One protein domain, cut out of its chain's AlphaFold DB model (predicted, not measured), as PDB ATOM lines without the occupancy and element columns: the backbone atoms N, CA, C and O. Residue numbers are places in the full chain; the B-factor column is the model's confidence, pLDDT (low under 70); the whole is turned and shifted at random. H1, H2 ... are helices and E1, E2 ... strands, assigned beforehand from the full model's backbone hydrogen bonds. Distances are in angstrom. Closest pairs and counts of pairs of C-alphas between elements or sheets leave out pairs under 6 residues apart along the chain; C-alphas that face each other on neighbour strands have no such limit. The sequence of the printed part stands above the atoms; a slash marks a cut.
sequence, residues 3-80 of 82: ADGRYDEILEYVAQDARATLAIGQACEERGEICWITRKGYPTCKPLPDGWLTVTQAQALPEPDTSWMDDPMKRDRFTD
ATOM      1  N   ALA A   3     -50.685  15.919  14.601       87.50
ATOM      2  CA  ALA A   3     -50.781  14.460  14.680       87.50
ATOM      3  C   ALA A   3     -51.782  13.849  13.675       87.50
ATOM      4  O   ALA A   3     -51.700  12.659  13.395       87.50
ATOM      5  N   ASP A   4     -52.677  14.663  13.102       91.50
ATOM      6  CA  ASP A   4     -53.674  14.234  12.112       91.50
ATOM      7  C   ASP A   4     -53.178  14.424  10.662       91.50
ATOM      8  O   ASP A   4     -53.964  14.320   9.725       91.50
ATOM      9  N   GLY A   5     -51.895  14.760  10.461       92.38
ATOM     10  CA  GLY A   5     -51.286  14.921   9.133       92.38
ATOM     11  C   GLY A   5     -51.632  16.225   8.404       92.38
ATOM     12  O   GLY A   5     -51.276  16.386   7.239       92.38
ATOM     13  N   ARG A   6     -52.307  17.177   9.063       94.12
ATOM     14  CA  ARG A   6     -52.757  18.453   8.467       94.12
ATOM     15  C   ARG A   6     -51.652  19.513   8.462       94.12
ATOM     16  O   ARG A   6     -51.843  20.616   8.964       94.12
ATOM     17  N   TYR A   7     -50.475  19.157   7.957       92.94
ATOM     18  CA  TYR A   7     -49.277  19.993   8.054       92.94
ATOM     19  C   TYR A   7     -49.416  21.308   7.289       92.94
ATOM     20  O   TYR A   7     -49.170  22.355   7.875       92.94
ATOM     21  N   ASP A   8     -49.878  21.269   6.038       92.88
ATOM     22  CA  ASP A   8     -49.992  22.469   5.196       92.88
ATOM     23  C   ASP A   8     -50.919  23.518   5.812       92.88
ATOM     24  O   ASP A   8     -50.588  24.697   5.851       92.88
ATOM     25  N   GLU A   9     -52.049  23.093   6.377       92.31
ATOM     26  CA  GLU A   9     -52.982  24.004   7.043       92.31
ATOM     27  C   GLU A   9     -52.369  24.669   8.280       92.31
ATOM     28  O   GLU A   9     -52.594  25.852   8.537       92.31
ATOM     29  N   ILE A  10     -51.584  23.914   9.052       90.06
ATOM     30  CA  ILE A  10     -50.897  24.439  10.236       90.06
ATOM     31  C   ILE A  10     -49.792  25.398   9.816       90.06
ATOM     32  O   ILE A  10     -49.651  26.461  10.412       90.06
ATOM     33  N   LEU A  11     -49.012  25.031   8.802       93.25
ATOM     34  CA  LEU A  11     -47.938  25.872   8.294       93.25
ATOM     35  C   LEU A  11     -48.490  27.169   7.707       93.25
ATOM     36  O   LEU A  11     -47.926  28.221   7.983       93.25
ATOM     37  N   GLU A  12     -49.606  27.125   6.979       93.25
ATOM     38  CA  GLU A  12     -50.262  28.327   6.456       93.25
ATOM     39  C   GLU A  12     -50.743  29.239   7.596       93.25
ATOM     40  O   GLU A  12     -50.496  30.445   7.577       93.25
ATOM     41  N   TYR A  13     -51.355  28.658   8.634       89.62
ATOM     42  CA  TYR A  13     -51.773  29.390   9.830       89.62
ATOM     43  C   TYR A  13     -50.583  30.059  10.544       89.62
ATOM     44  O   TYR A  13     -50.582  31.270  10.759       89.62
ATOM     45  N   VAL A  14     -49.532  29.294  10.856       91.69
ATOM     46  CA  VAL A  14     -48.352  29.801  11.578       91.69
ATOM     47  C   VAL A  14     -47.566  30.807  10.731       91.69
ATOM     48  O   VAL A  14     -47.027  31.779  11.262       91.69
ATOM     49  N   ALA A  15     -47.512  30.618   9.410       95.00
ATOM     50  CA  ALA A  15     -46.860  31.560   8.509       95.00
ATOM     51  C   ALA A  15     -47.534  32.934   8.550       95.00
ATOM     52  O   ALA A  15     -46.843  33.953   8.499       95.00
ATOM     53  N   GLN A  16     -48.863  32.980   8.661       93.19
ATOM     54  CA  GLN A  16     -49.581  34.243   8.777       93.19
ATOM     55  C   GLN A  16     -49.259  34.965  10.089       93.19
ATOM     56  O   GLN A  16     -48.994  36.170  10.054       93.19
ATOM     57  N   ASP A  17     -49.200  34.243  11.211       93.62
ATOM     58  CA  ASP A  17     -48.796  34.808  12.504       93.62
ATOM     59  C   ASP A  17     -47.366  35.372  12.428       93.62
ATOM     60  O   ASP A  17     -47.133  36.526  12.793       93.62
ATOM     61  N   ALA A  18     -46.423  34.626  11.841       93.88
ATOM     62  CA  ALA A  18     -45.041  35.078  11.667       93.88
ATOM     63  C   ALA A  18     -44.934  36.345  10.797       93.88
ATOM     64  O   ALA A  18     -44.207  37.280  11.142       93.88
ATOM     65  N   ARG A  19     -45.678  36.412   9.683       96.31
ATOM     66  CA  ARG A  19     -45.717  37.596   8.805       96.31
ATOM     67  C   ARG A  19     -46.318  38.806   9.517       96.31
ATOM     68  O   ARG A  19     -45.783  39.906   9.392       96.31
ATOM     69  N   ALA A  20     -47.408  38.617  10.262       95.38
ATOM     70  CA  ALA A  20     -48.051  39.689  11.013       95.38
ATOM     71  C   ALA A  20     -47.128  40.233  12.114       95.38
ATOM     72  O   ALA A  20     -46.966  41.448  12.236       95.38
ATOM     73  N   THR A  21     -46.468  39.349  12.867       94.62
ATOM     74  CA  THR A  21     -45.475  39.738  13.875       94.62
ATOM     75  C   THR A  21     -44.301  40.488  13.250       94.62
ATOM     76  O   THR A  21     -43.905  41.520  13.786       94.62
ATOM     77  N   LEU A  22     -43.782  40.034  12.103       95.88
ATOM     78  CA  LEU A  22     -42.705  40.728  11.392       95.88
ATOM     79  C   LEU A  22     -43.126  42.140  10.963       95.88
ATOM     80  O   LEU A  22     -42.392  43.092  11.217       95.88
ATOM     81  N   ALA A  23     -44.314  42.291  10.375       96.94
ATOM     82  CA  ALA A  23     -44.821  43.592   9.943       96.94
ATOM     83  C   ALA A  23     -44.972  44.576  11.118       96.94
ATOM     84  O   ALA A  23     -44.622  45.749  10.999       96.94
ATOM     85  N   ILE A  24     -45.447  44.098  12.276       95.56
ATOM     86  CA  ILE A  24     -45.508  44.903  13.505       95.56
ATOM     87  C   ILE A  24     -44.096  45.270  13.974       95.56
ATOM     88  O   ILE A  24     -43.852  46.430  14.300       95.56
ATOM     89  N   GLY A  25     -43.172  44.304  13.989       95.25
ATOM     90  CA  GLY A  25     -41.783  44.509  14.398       95.25
ATOM     91  C   GLY A  25     -41.097  45.605  13.586       95.25
ATOM     92  O   GLY A  25     -40.562  46.544  14.171       95.25
ATOM     93  N   GLN A  26     -41.210  45.536  12.258       96.38
ATOM     94  CA  GLN A  26     -40.672  46.531  11.325       96.38
ATOM     95  C   GLN A  26     -41.301  47.911  11.538       96.38
ATOM     96  O   GLN A  26     -40.593  48.910  11.635       96.38
ATOM     97  N   ALA A  27     -42.626  47.977  11.696       96.44
ATOM     98  CA  ALA A  27     -43.305  49.242  11.959       96.44
ATOM     99  C   ALA A  27     -42.864  49.883  13.288       96.44
ATOM    100  O   ALA A  27     -42.838  51.108  13.396       96.44
ATOM    101  N   CYS A  28     -42.527  49.083  14.305       97.00
ATOM    102  CA  CYS A  28     -41.982  49.592  15.565       97.00
ATOM    103  C   CYS A  28     -40.528  50.058  15.417       97.00
ATOM    104  O   CYS A  28     -40.173  51.080  15.998       97.00
ATOM    105  N   GLU A  29     -39.700  49.348  14.638       95.44
ATOM    106  CA  GLU A  29     -38.320  49.767  14.337       95.44
ATOM    107  C   GLU A  29     -38.295  51.124  13.634       95.44
ATOM    108  O   GLU A  29     -37.587  52.026  14.074       95.44
ATOM    109  N   GLU A  30     -39.117  51.302  12.596       95.62
ATOM    110  CA  GLU A  30     -39.226  52.569  11.861       95.62
ATOM    111  C   GLU A  30     -39.660  53.736  12.758       95.62
ATOM    112  O   GLU A  30     -39.235  54.874  12.559       95.62
ATOM    113  N   ARG A  31     -40.510  53.462  13.753       95.88
ATOM    114  CA  ARG A  31     -41.013  54.466  14.704       95.88
ATOM    115  C   ARG A  31     -40.077  54.703  15.888       95.88
ATOM    116  O   ARG A  31     -40.190  55.740  16.535       95.88
ATOM    117  N   GLY A  32     -39.200  53.751  16.201       97.25
ATOM    118  CA  GLY A  32     -38.410  53.743  17.434       97.25
ATOM    119  C   GLY A  32     -39.242  53.508  18.703       97.25
ATOM    120  O   GLY A  32     -38.792  53.838  19.800       97.25
ATOM    121  N   GLU A  33     -40.456  52.965  18.586       97.69
ATOM    122  CA  GLU A  33     -41.341  52.670  19.719       97.69
ATOM    123  C   GLU A  33     -42.343  51.554  19.401       97.69
ATOM    124  O   GLU A  33     -42.785  51.389  18.264       97.69
ATOM    125  N   ILE A  34     -42.751  50.812  20.433       96.50
ATOM    126  CA  ILE A  34     -43.886  49.888  20.380       96.50
ATOM    127  C   ILE A  34     -45.124  50.571  20.959       96.50
ATOM    128  O   ILE A  34     -45.096  51.045  22.093       96.50
ATOM    129  N   CYS A  35     -46.229  50.574  20.212       95.75
ATOM    130  CA  CYS A  35     -47.508  51.140  20.642       95.75
ATOM    131  C   CYS A  35     -48.631  50.102  20.601       95.75
ATOM    132  O   CYS A  35     -48.708  49.289  19.684       95.75
ATOM    133  N   TRP A  36     -49.553  50.168  21.558       96.19
ATOM    134  CA  TRP A  36     -50.746  49.327  21.604       96.19
ATOM    135  C   TRP A  36     -51.938  50.081  22.194       96.19
ATOM    136  O   TRP A  36     -51.786  51.069  22.914       96.19
ATOM    137  N   ILE A  37     -53.148  49.603  21.904       96.38
ATOM    138  CA  ILE A  37     -54.373  50.104  22.530       96.38
ATOM    139  C   ILE A  37     -54.646  49.276  23.784       96.38
ATOM    140  O   ILE A  37     -54.772  48.054  23.734       96.38
ATOM    141  N   THR A  38     -54.728  49.937  24.933       95.38
ATOM    142  CA  THR A  38     -55.100  49.289  26.195       95.38
ATOM    143  C   THR A  38     -56.551  48.810  26.153       95.38
ATOM    144  O   THR A  38     -57.370  49.328  25.398       95.38
ATOM    145  N   ARG A  39     -56.934  47.898  27.057       94.62
ATOM    146  CA  ARG A  39     -58.336  47.454  27.198       94.62
ATOM    147  C   ARG A  39     -59.337  48.608  27.378       94.62
ATOM    148  O   ARG A  39     -60.501  48.461  27.028       94.62
ATOM    149  N   LYS A  40     -58.903  49.747  27.932       96.06
ATOM    150  CA  LYS A  40     -59.739  50.943  28.130       96.06
ATOM    151  C   LYS A  40     -59.827  51.850  26.889       96.06
ATOM    152  O   LYS A  40     -60.486  52.877  26.960       96.06
ATOM    153  N   GLY A  41     -59.173  51.494  25.782       96.75
ATOM    154  CA  GLY A  41     -59.209  52.240  24.520       96.75
ATOM    155  C   GLY A  41     -58.122  53.306  24.366       96.75
ATOM    156  O   GLY A  41     -58.090  53.991  23.350       96.75
ATOM    157  N   TYR A  42     -57.216  53.452  25.336       96.00
ATOM    158  CA  TYR A  42     -56.146  54.450  25.255       96.00
ATOM    159  C   TYR A  42     -54.915  53.894  24.537       96.00
ATOM    160  O   TYR A  42     -54.498  52.781  24.885       96.00
ATOM    161  N   PRO A  43     -54.299  54.654  23.613       95.75
ATOM    162  CA  PRO A  43     -52.990  54.313  23.085       95.75
ATOM    163  C   PRO A  43     -51.938  54.410  24.191       95.75
ATOM    164  O   PRO A  43     -51.961  55.305  25.034       95.75
ATOM    165  N   THR A  44     -51.022  53.455  24.211       97.50
ATOM    166  CA  THR A  44     -49.860  53.427  25.096       97.50
ATOM    167  C   THR A  44     -48.659  53.025  24.269       97.50
ATOM    168  O   THR A  44     -48.748  52.068  23.508       97.50
ATOM    169  N   CYS A  45     -47.560  53.756  24.424       96.56
ATOM    170  CA  CYS A  45     -46.323  53.513  23.698       96.56
ATOM    171  C   CYS A  45     -45.152  53.314  24.660       96.56
ATOM    172  O   CYS A  45     -45.153  53.827  25.788       96.56
ATOM    173  N   LYS A  46     -44.151  52.553  24.220       95.88
ATOM    174  CA  LYS A  46     -42.870  52.371  24.900       95.88
ATOM    175  C   LYS A  46     -41.731  52.589  23.909       95.88
ATOM    176  O   LYS A  46     -41.744  51.954  22.856       95.88
ATOM    177  N   PRO A  47     -40.753  53.447  24.243       97.06
ATOM    178  CA  PRO A  47     -39.628  53.705  23.360       97.06
ATOM    179  C   PRO A  47     -38.734  52.468  23.231       97.06
ATOM    180  O   PRO A  47     -38.572  51.705  24.184       97.06
ATOM    181  N   LEU A  48     -38.122  52.329  22.059       95.50
ATOM    182  CA  LEU A  48     -37.081  51.363  21.719       95.50
ATOM    183  C   LEU A  48     -35.781  52.140  21.443       95.50
ATOM    184  O   LEU A  48     -35.380  52.263  20.286       95.50
ATOM    185  N   PRO A  49     -35.144  52.730  22.476       92.44
ATOM    186  CA  PRO A  49     -34.037  53.674  22.290       92.44
ATOM    187  C   PRO A  49     -32.839  53.062  21.555       92.44
ATOM    188  O   PRO A  49     -32.204  53.746  20.759       92.44
ATOM    189  N   ASP A  50     -32.588  51.772  21.780       93.50
ATOM    190  CA  ASP A  50     -31.512  51.000  21.151       93.50
ATOM    191  C   ASP A  50     -32.060  49.942  20.168       93.50
ATOM    192  O   ASP A  50     -31.374  48.981  19.826       93.50
ATOM    193  N   GLY A  51     -33.316  50.096  19.729       93.31
ATOM    194  CA  GLY A  51     -34.028  49.101  18.924       93.31
ATOM    195  C   GLY A  51     -34.504  47.885  19.731       93.31
ATOM    196  O   GLY A  51     -34.689  47.948  20.951       93.31
ATOM    197  N   TRP A  52     -34.755  46.772  19.036       93.50
ATOM    198  CA  TRP A  52     -35.143  45.512  19.670       93.50
ATOM    199  C   TRP A  52     -33.949  44.817  20.321       93.50
ATOM    200  O   TRP A  52     -32.854  44.754  19.766       93.50
ATOM    201  N   LEU A  53     -34.190  44.212  21.482       92.44
ATOM    202  CA  LEU A  53     -33.207  43.340  22.113       92.44
ATOM    203  C   LEU A  53     -33.028  42.061  21.289       92.44
ATOM    204  O   LEU A  53     -34.000  41.432  20.868       92.44
ATOM    205  N   THR A  54     -31.781  41.624  21.134       90.62
ATOM    206  CA  THR A  54     -31.476  40.257  20.691       90.62
ATOM    207  C   THR A  54     -32.006  39.239  21.701       90.62
ATOM    208  O   THR A  54     -32.199  39.553  22.878       90.62
ATOM    209  N   VAL A  55     -32.163  37.980  21.278       86.00
ATOM    210  CA  VAL A  55     -32.567  36.879  22.171       86.00
ATOM    211  C   VAL A  55     -31.668  36.805  23.412       86.00
ATOM    212  O   VAL A  55     -32.171  36.696  24.527       86.00
ATOM    213  N   THR A  56     -30.348  36.936  23.249       89.44
ATOM    214  CA  THR A  56     -29.390  36.907  24.364       89.44
ATOM    215  C   THR A  56     -29.585  38.074  25.330       89.44
ATOM    216  O   THR A  56     -29.580  37.874  26.543       89.44
ATOM    217  N   GLN A  57     -29.797  39.291  24.818       92.56
ATOM    218  CA  GLN A  57     -30.056  40.459  25.666       92.56
ATOM    219  C   GLN A  57     -31.397  40.339  26.400       92.56
ATOM    220  O   GLN A  57     -31.474  40.654  27.584       92.56
ATOM    221  N   ALA A  58     -32.438  39.846  25.725       89.44
ATOM    222  CA  ALA A  58     -33.750  39.628  26.325       89.44
ATOM    223  C   ALA A  58     -33.712  38.553  27.426       89.44
ATOM    224  O   ALA A  58     -34.344  38.721  28.465       89.44
ATOM    225  N   GLN A  59     -32.935  37.479  27.244       87.25
ATOM    226  CA  GLN A  59     -32.762  36.439  28.265       87.25
ATOM    227  C   GLN A  59     -32.045  36.941  29.523       87.25
ATOM    228  O   GLN A  59     -32.325  36.438  30.607       87.25
ATOM    229  N   ALA A  60     -31.172  37.944  29.401       90.44
ATOM    230  CA  ALA A  60     -30.474  38.545  30.535       90.44
ATOM    231  C   ALA A  60     -31.351  39.498  31.374       90.44
ATOM    232  O   ALA A  60     -30.916  39.953  32.434       90.44
ATOM    233  N   LEU A  61     -32.571  39.824  30.921       90.31
ATOM    234  CA  LEU A  61     -33.504  40.643  31.696       90.31
ATOM    235  C   LEU A  61     -33.949  39.918  32.977       90.31
ATOM    236  O   LEU A  61     -34.028  38.687  32.982       90.31
ATOM    237  N   PRO A  62     -34.332  40.646  34.041       92.25
ATOM    238  CA  PRO A  62     -34.963  40.040  35.208       92.25
ATOM    239  C   PRO A  62     -36.182  39.202  34.810       92.25
ATOM    240  O   PRO A  62     -36.861  39.505  33.821       92.25
ATOM    241  N   GLU A  63     -36.476  38.153  35.574       88.56
ATOM    242  CA  GLU A  63     -37.754  37.455  35.434       88.56
ATOM    243  C   GLU A  63     -38.912  38.432  35.703       88.56
ATOM    244  O   GLU A  63     -38.776  39.341  36.534       88.56
ATOM    245  N   PRO A  64     -40.039  38.300  34.981       87.88
ATOM    246  CA  PRO A  64     -41.199  39.139  35.232       87.88
ATOM    247  C   PRO A  64     -41.739  38.895  36.645       87.88
ATOM    248  O   PRO A  64     -41.584  37.813  37.210       87.88
ATOM    249  N   ASP A  65     -42.421  39.893  37.210       90.38
ATOM    250  CA  ASP A  65     -43.159  39.687  38.453       90.38
ATOM    251  C   ASP A  65     -44.360  38.769  38.198       90.38
ATOM    252  O   ASP A  65     -45.359  39.142  37.572       90.38
ATOM    253  N   THR A  66     -44.229  37.540  38.683       92.25
ATOM    254  CA  THR A  66     -45.232  36.486  38.592       92.25
ATOM    255  C   THR A  66     -45.862  36.160  39.943       92.25
ATOM    256  O   THR A  66     -46.472  35.104  40.080       92.25
ATOM    257  N   SER A  67     -45.735  37.038  40.946       92.69
ATOM    258  CA  SER A  67     -46.248  36.818  42.313       92.69
ATOM    259  C   SER A  67     -47.765  36.597  42.404       92.69
ATOM    260  O   SER A  67     -48.264  36.105  43.412       92.69
ATOM    261  N   TRP A  68     -48.499  36.945  41.351       92.56
ATOM    262  CA  TRP A  68     -49.945  36.785  41.221       92.56
ATOM    263  C   TRP A  68     -50.370  35.449  40.580       92.56
ATOM    264  O   TRP A  68     -51.568  35.219  40.423       92.56
ATOM    265  N   MET A  69     -49.425  34.590  40.178       94.75
ATOM    266  CA  MET A  69     -49.690  33.280  39.570       94.75
ATOM    267  C   MET A  69     -49.319  32.133  40.514       94.75
ATOM    268  O   MET A  69     -48.262  32.169  41.139       94.75
ATOM    269  N   ASP A  70     -50.145  31.082  40.537       94.12
ATOM    270  CA  ASP A  70     -49.884  29.869  41.329       94.12
ATOM    271  C   ASP A  70     -48.790  28.972  40.709       94.12
ATOM    272  O   ASP A  70     -47.985  28.392  41.434       94.12
ATOM    273  N   ASP A  71     -48.733  28.873  39.373       90.94
ATOM    274  CA  ASP A  71     -47.729  28.087  38.629       90.94
ATOM    275  C   ASP A  71     -47.253  28.847  37.372       90.94
ATOM    276  O   ASP A  71     -47.730  28.600  36.258       90.94
ATOM    277  N   PRO A  72     -46.369  29.849  37.524       90.88
ATOM    278  CA  PRO A  72     -45.891  30.632  36.396       90.88
ATOM    279  C   PRO A  72     -44.914  29.846  35.513       90.88
ATOM    280  O   PRO A  72     -43.936  29.258  35.980       90.88
ATOM    281  N   MET A  73     -45.128  29.907  34.196       87.75
ATOM    282  CA  MET A  73     -44.172  29.389  33.220       87.75
ATOM    283  C   MET A  73     -42.903  30.247  33.221       87.75
ATOM    284  O   MET A  73     -42.942  31.431  32.889       87.75
ATOM    285  N   LYS A  74     -41.775  29.631  33.579       86.31
ATOM    286  CA  LYS A  74     -40.457  30.266  33.518       86.31
ATOM    287  C   LYS A  74     -40.005  30.474  32.073       86.31
ATOM    288  O   LYS A  74     -40.362  29.697  31.184       86.31
ATOM    289  N   ARG A  75     -39.187  31.508  31.855       87.31
ATOM    290  CA  ARG A  75     -38.629  31.839  30.538       87.31
ATOM    291  C   ARG A  75     -37.821  30.689  29.939       87.31
ATOM    292  O   ARG A  75     -38.015  30.371  28.771       87.31
ATOM    293  N   ASP A  76     -36.969  30.058  30.743       84.94
ATOM    294  CA  ASP A  76     -36.118  28.933  30.332       84.94
ATOM    295  C   ASP A  76     -36.939  27.764  29.772       84.94
ATOM    296  O   ASP A  76     -36.660  27.284  28.679       84.94
ATOM    297  N   ARG A  77     -38.025  27.393  30.452       84.06
ATOM    298  CA  ARG A  77     -38.943  26.327  30.040       84.06
ATOM    299  C   ARG A  77     -39.614  26.616  28.699       84.06
ATOM    300  O   ARG A  77     -39.897  25.687  27.949       84.06
ATOM    301  N   PHE A  78     -39.890  27.885  28.398       80.62
ATOM    302  CA  PHE A  78     -40.461  28.272  27.109       80.62
ATOM    303  C   PHE A  78     -39.444  28.155  25.967       80.62
ATOM    304  O   PHE A  78     -39.837  27.858  24.844       80.62
ATOM    305  N   THR A  79     -38.159  28.379  26.237       81.00
ATOM    306  CA  THR A  79     -37.087  28.329  25.230       81.00
ATOM    307  C   THR A  79     -36.345  26.995  25.167       81.00
ATOM    308  O   THR A  79     -35.494  26.841  24.307       81.00
ATOM    309  N   ASP A  80     -36.666  26.032  26.033       82.19
ATOM    310  CA  ASP A  80     -35.944  24.755  26.187       82.19
ATOM    311  C   ASP A  80     -35.989  23.835  24.946       82.19
ATOM    312  O   ASP A  80     -35.257  22.856  24.855       82.19
TER     313      ASP A  80
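AT A GLANCE: This is residues 3 to 80 of the 82 residues of an uncharacterized protein of Planctomycetaceae bacterium (UniProt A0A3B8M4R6). An open, hook-shaped chain: one long helix, H1, forms a straight arm, a small two-stranded hairpin, E1 and E2, sits at the end of that arm, and the rest of the chain turns back through the short helices H2 and H3, leaving a wide gap between them and H1. Residues 3 to 23, of which 7 to 23 belong to H1, stick out free of the rest. The printed part has 78 residues with three named helices and two named strands, in the order H1, E1, E2, H2, H3; the sheet, in the order E1, E2, is antiparallel, and the class is mixed, helices and strands. The whole is loose, with a radius of gyration of the C-alphas of 16.6 A and spans of 43 by 34 by 32 A.

IN THESE COORDINATES: H1 is residues 7 to 31, beginning at C-alpha 7 at (-49.277, 19.993, 8.054) and measuring 36.1 A from first to last C-alpha. After Gly 32, E1 is residues 33 to 37, 13.6 A long, and E2 is residues 43 to 47, 13.4 A long, starting at C-alpha 43 at (-52.990, 54.313, 23.085). H2 is residues 55 to 59, 6.1 A long. H3 is residues 75 to 79, 6.5 A long, ending at C-alpha 79 at (-37.087, 28.329, 25.230).

HOW THE PARTS SIT: H1 and E1 have 2 pairs of C-alphas within 8 A, the closest being those of Cys 28 and Ile 34, 5.2 A apart. E1 and E2 form a hairpin of antiparallel strands, with 162 degrees between their directions. The C-alphas of Cys 35 and Cys 45 face each other at 4.0 A. N 36 and O 44, at 2.8 A, and N 34 and O 46, at 2.9 A, are within hydrogen-bond range. H1 and E2 are apart. H2 and H3 are close but not clearly touching; their closest C-alphas are those of Gln 59 and Arg 75, 7.8 A apart. H1 is apart from both H2 and H3. In H1, H2 and H3 every O i to N i+4 pair is within hydrogen-bond range.

THE WHOLE: The C-alphas farthest apart are those of Asp 4 and Pro 49, at 45.2 A. Without residues 3 to 23, the remaining 57 residues span 34 by 31 by 16 A. The printed part has no cut. The links from H1 to E1 and from E1 to E2 are tight, the link from E2 to H2 is short, and the link from H2 to H3, residues 60 to 74, is long. The mean pLDDT of the printed part is 92.6, and no printed residue is under 70.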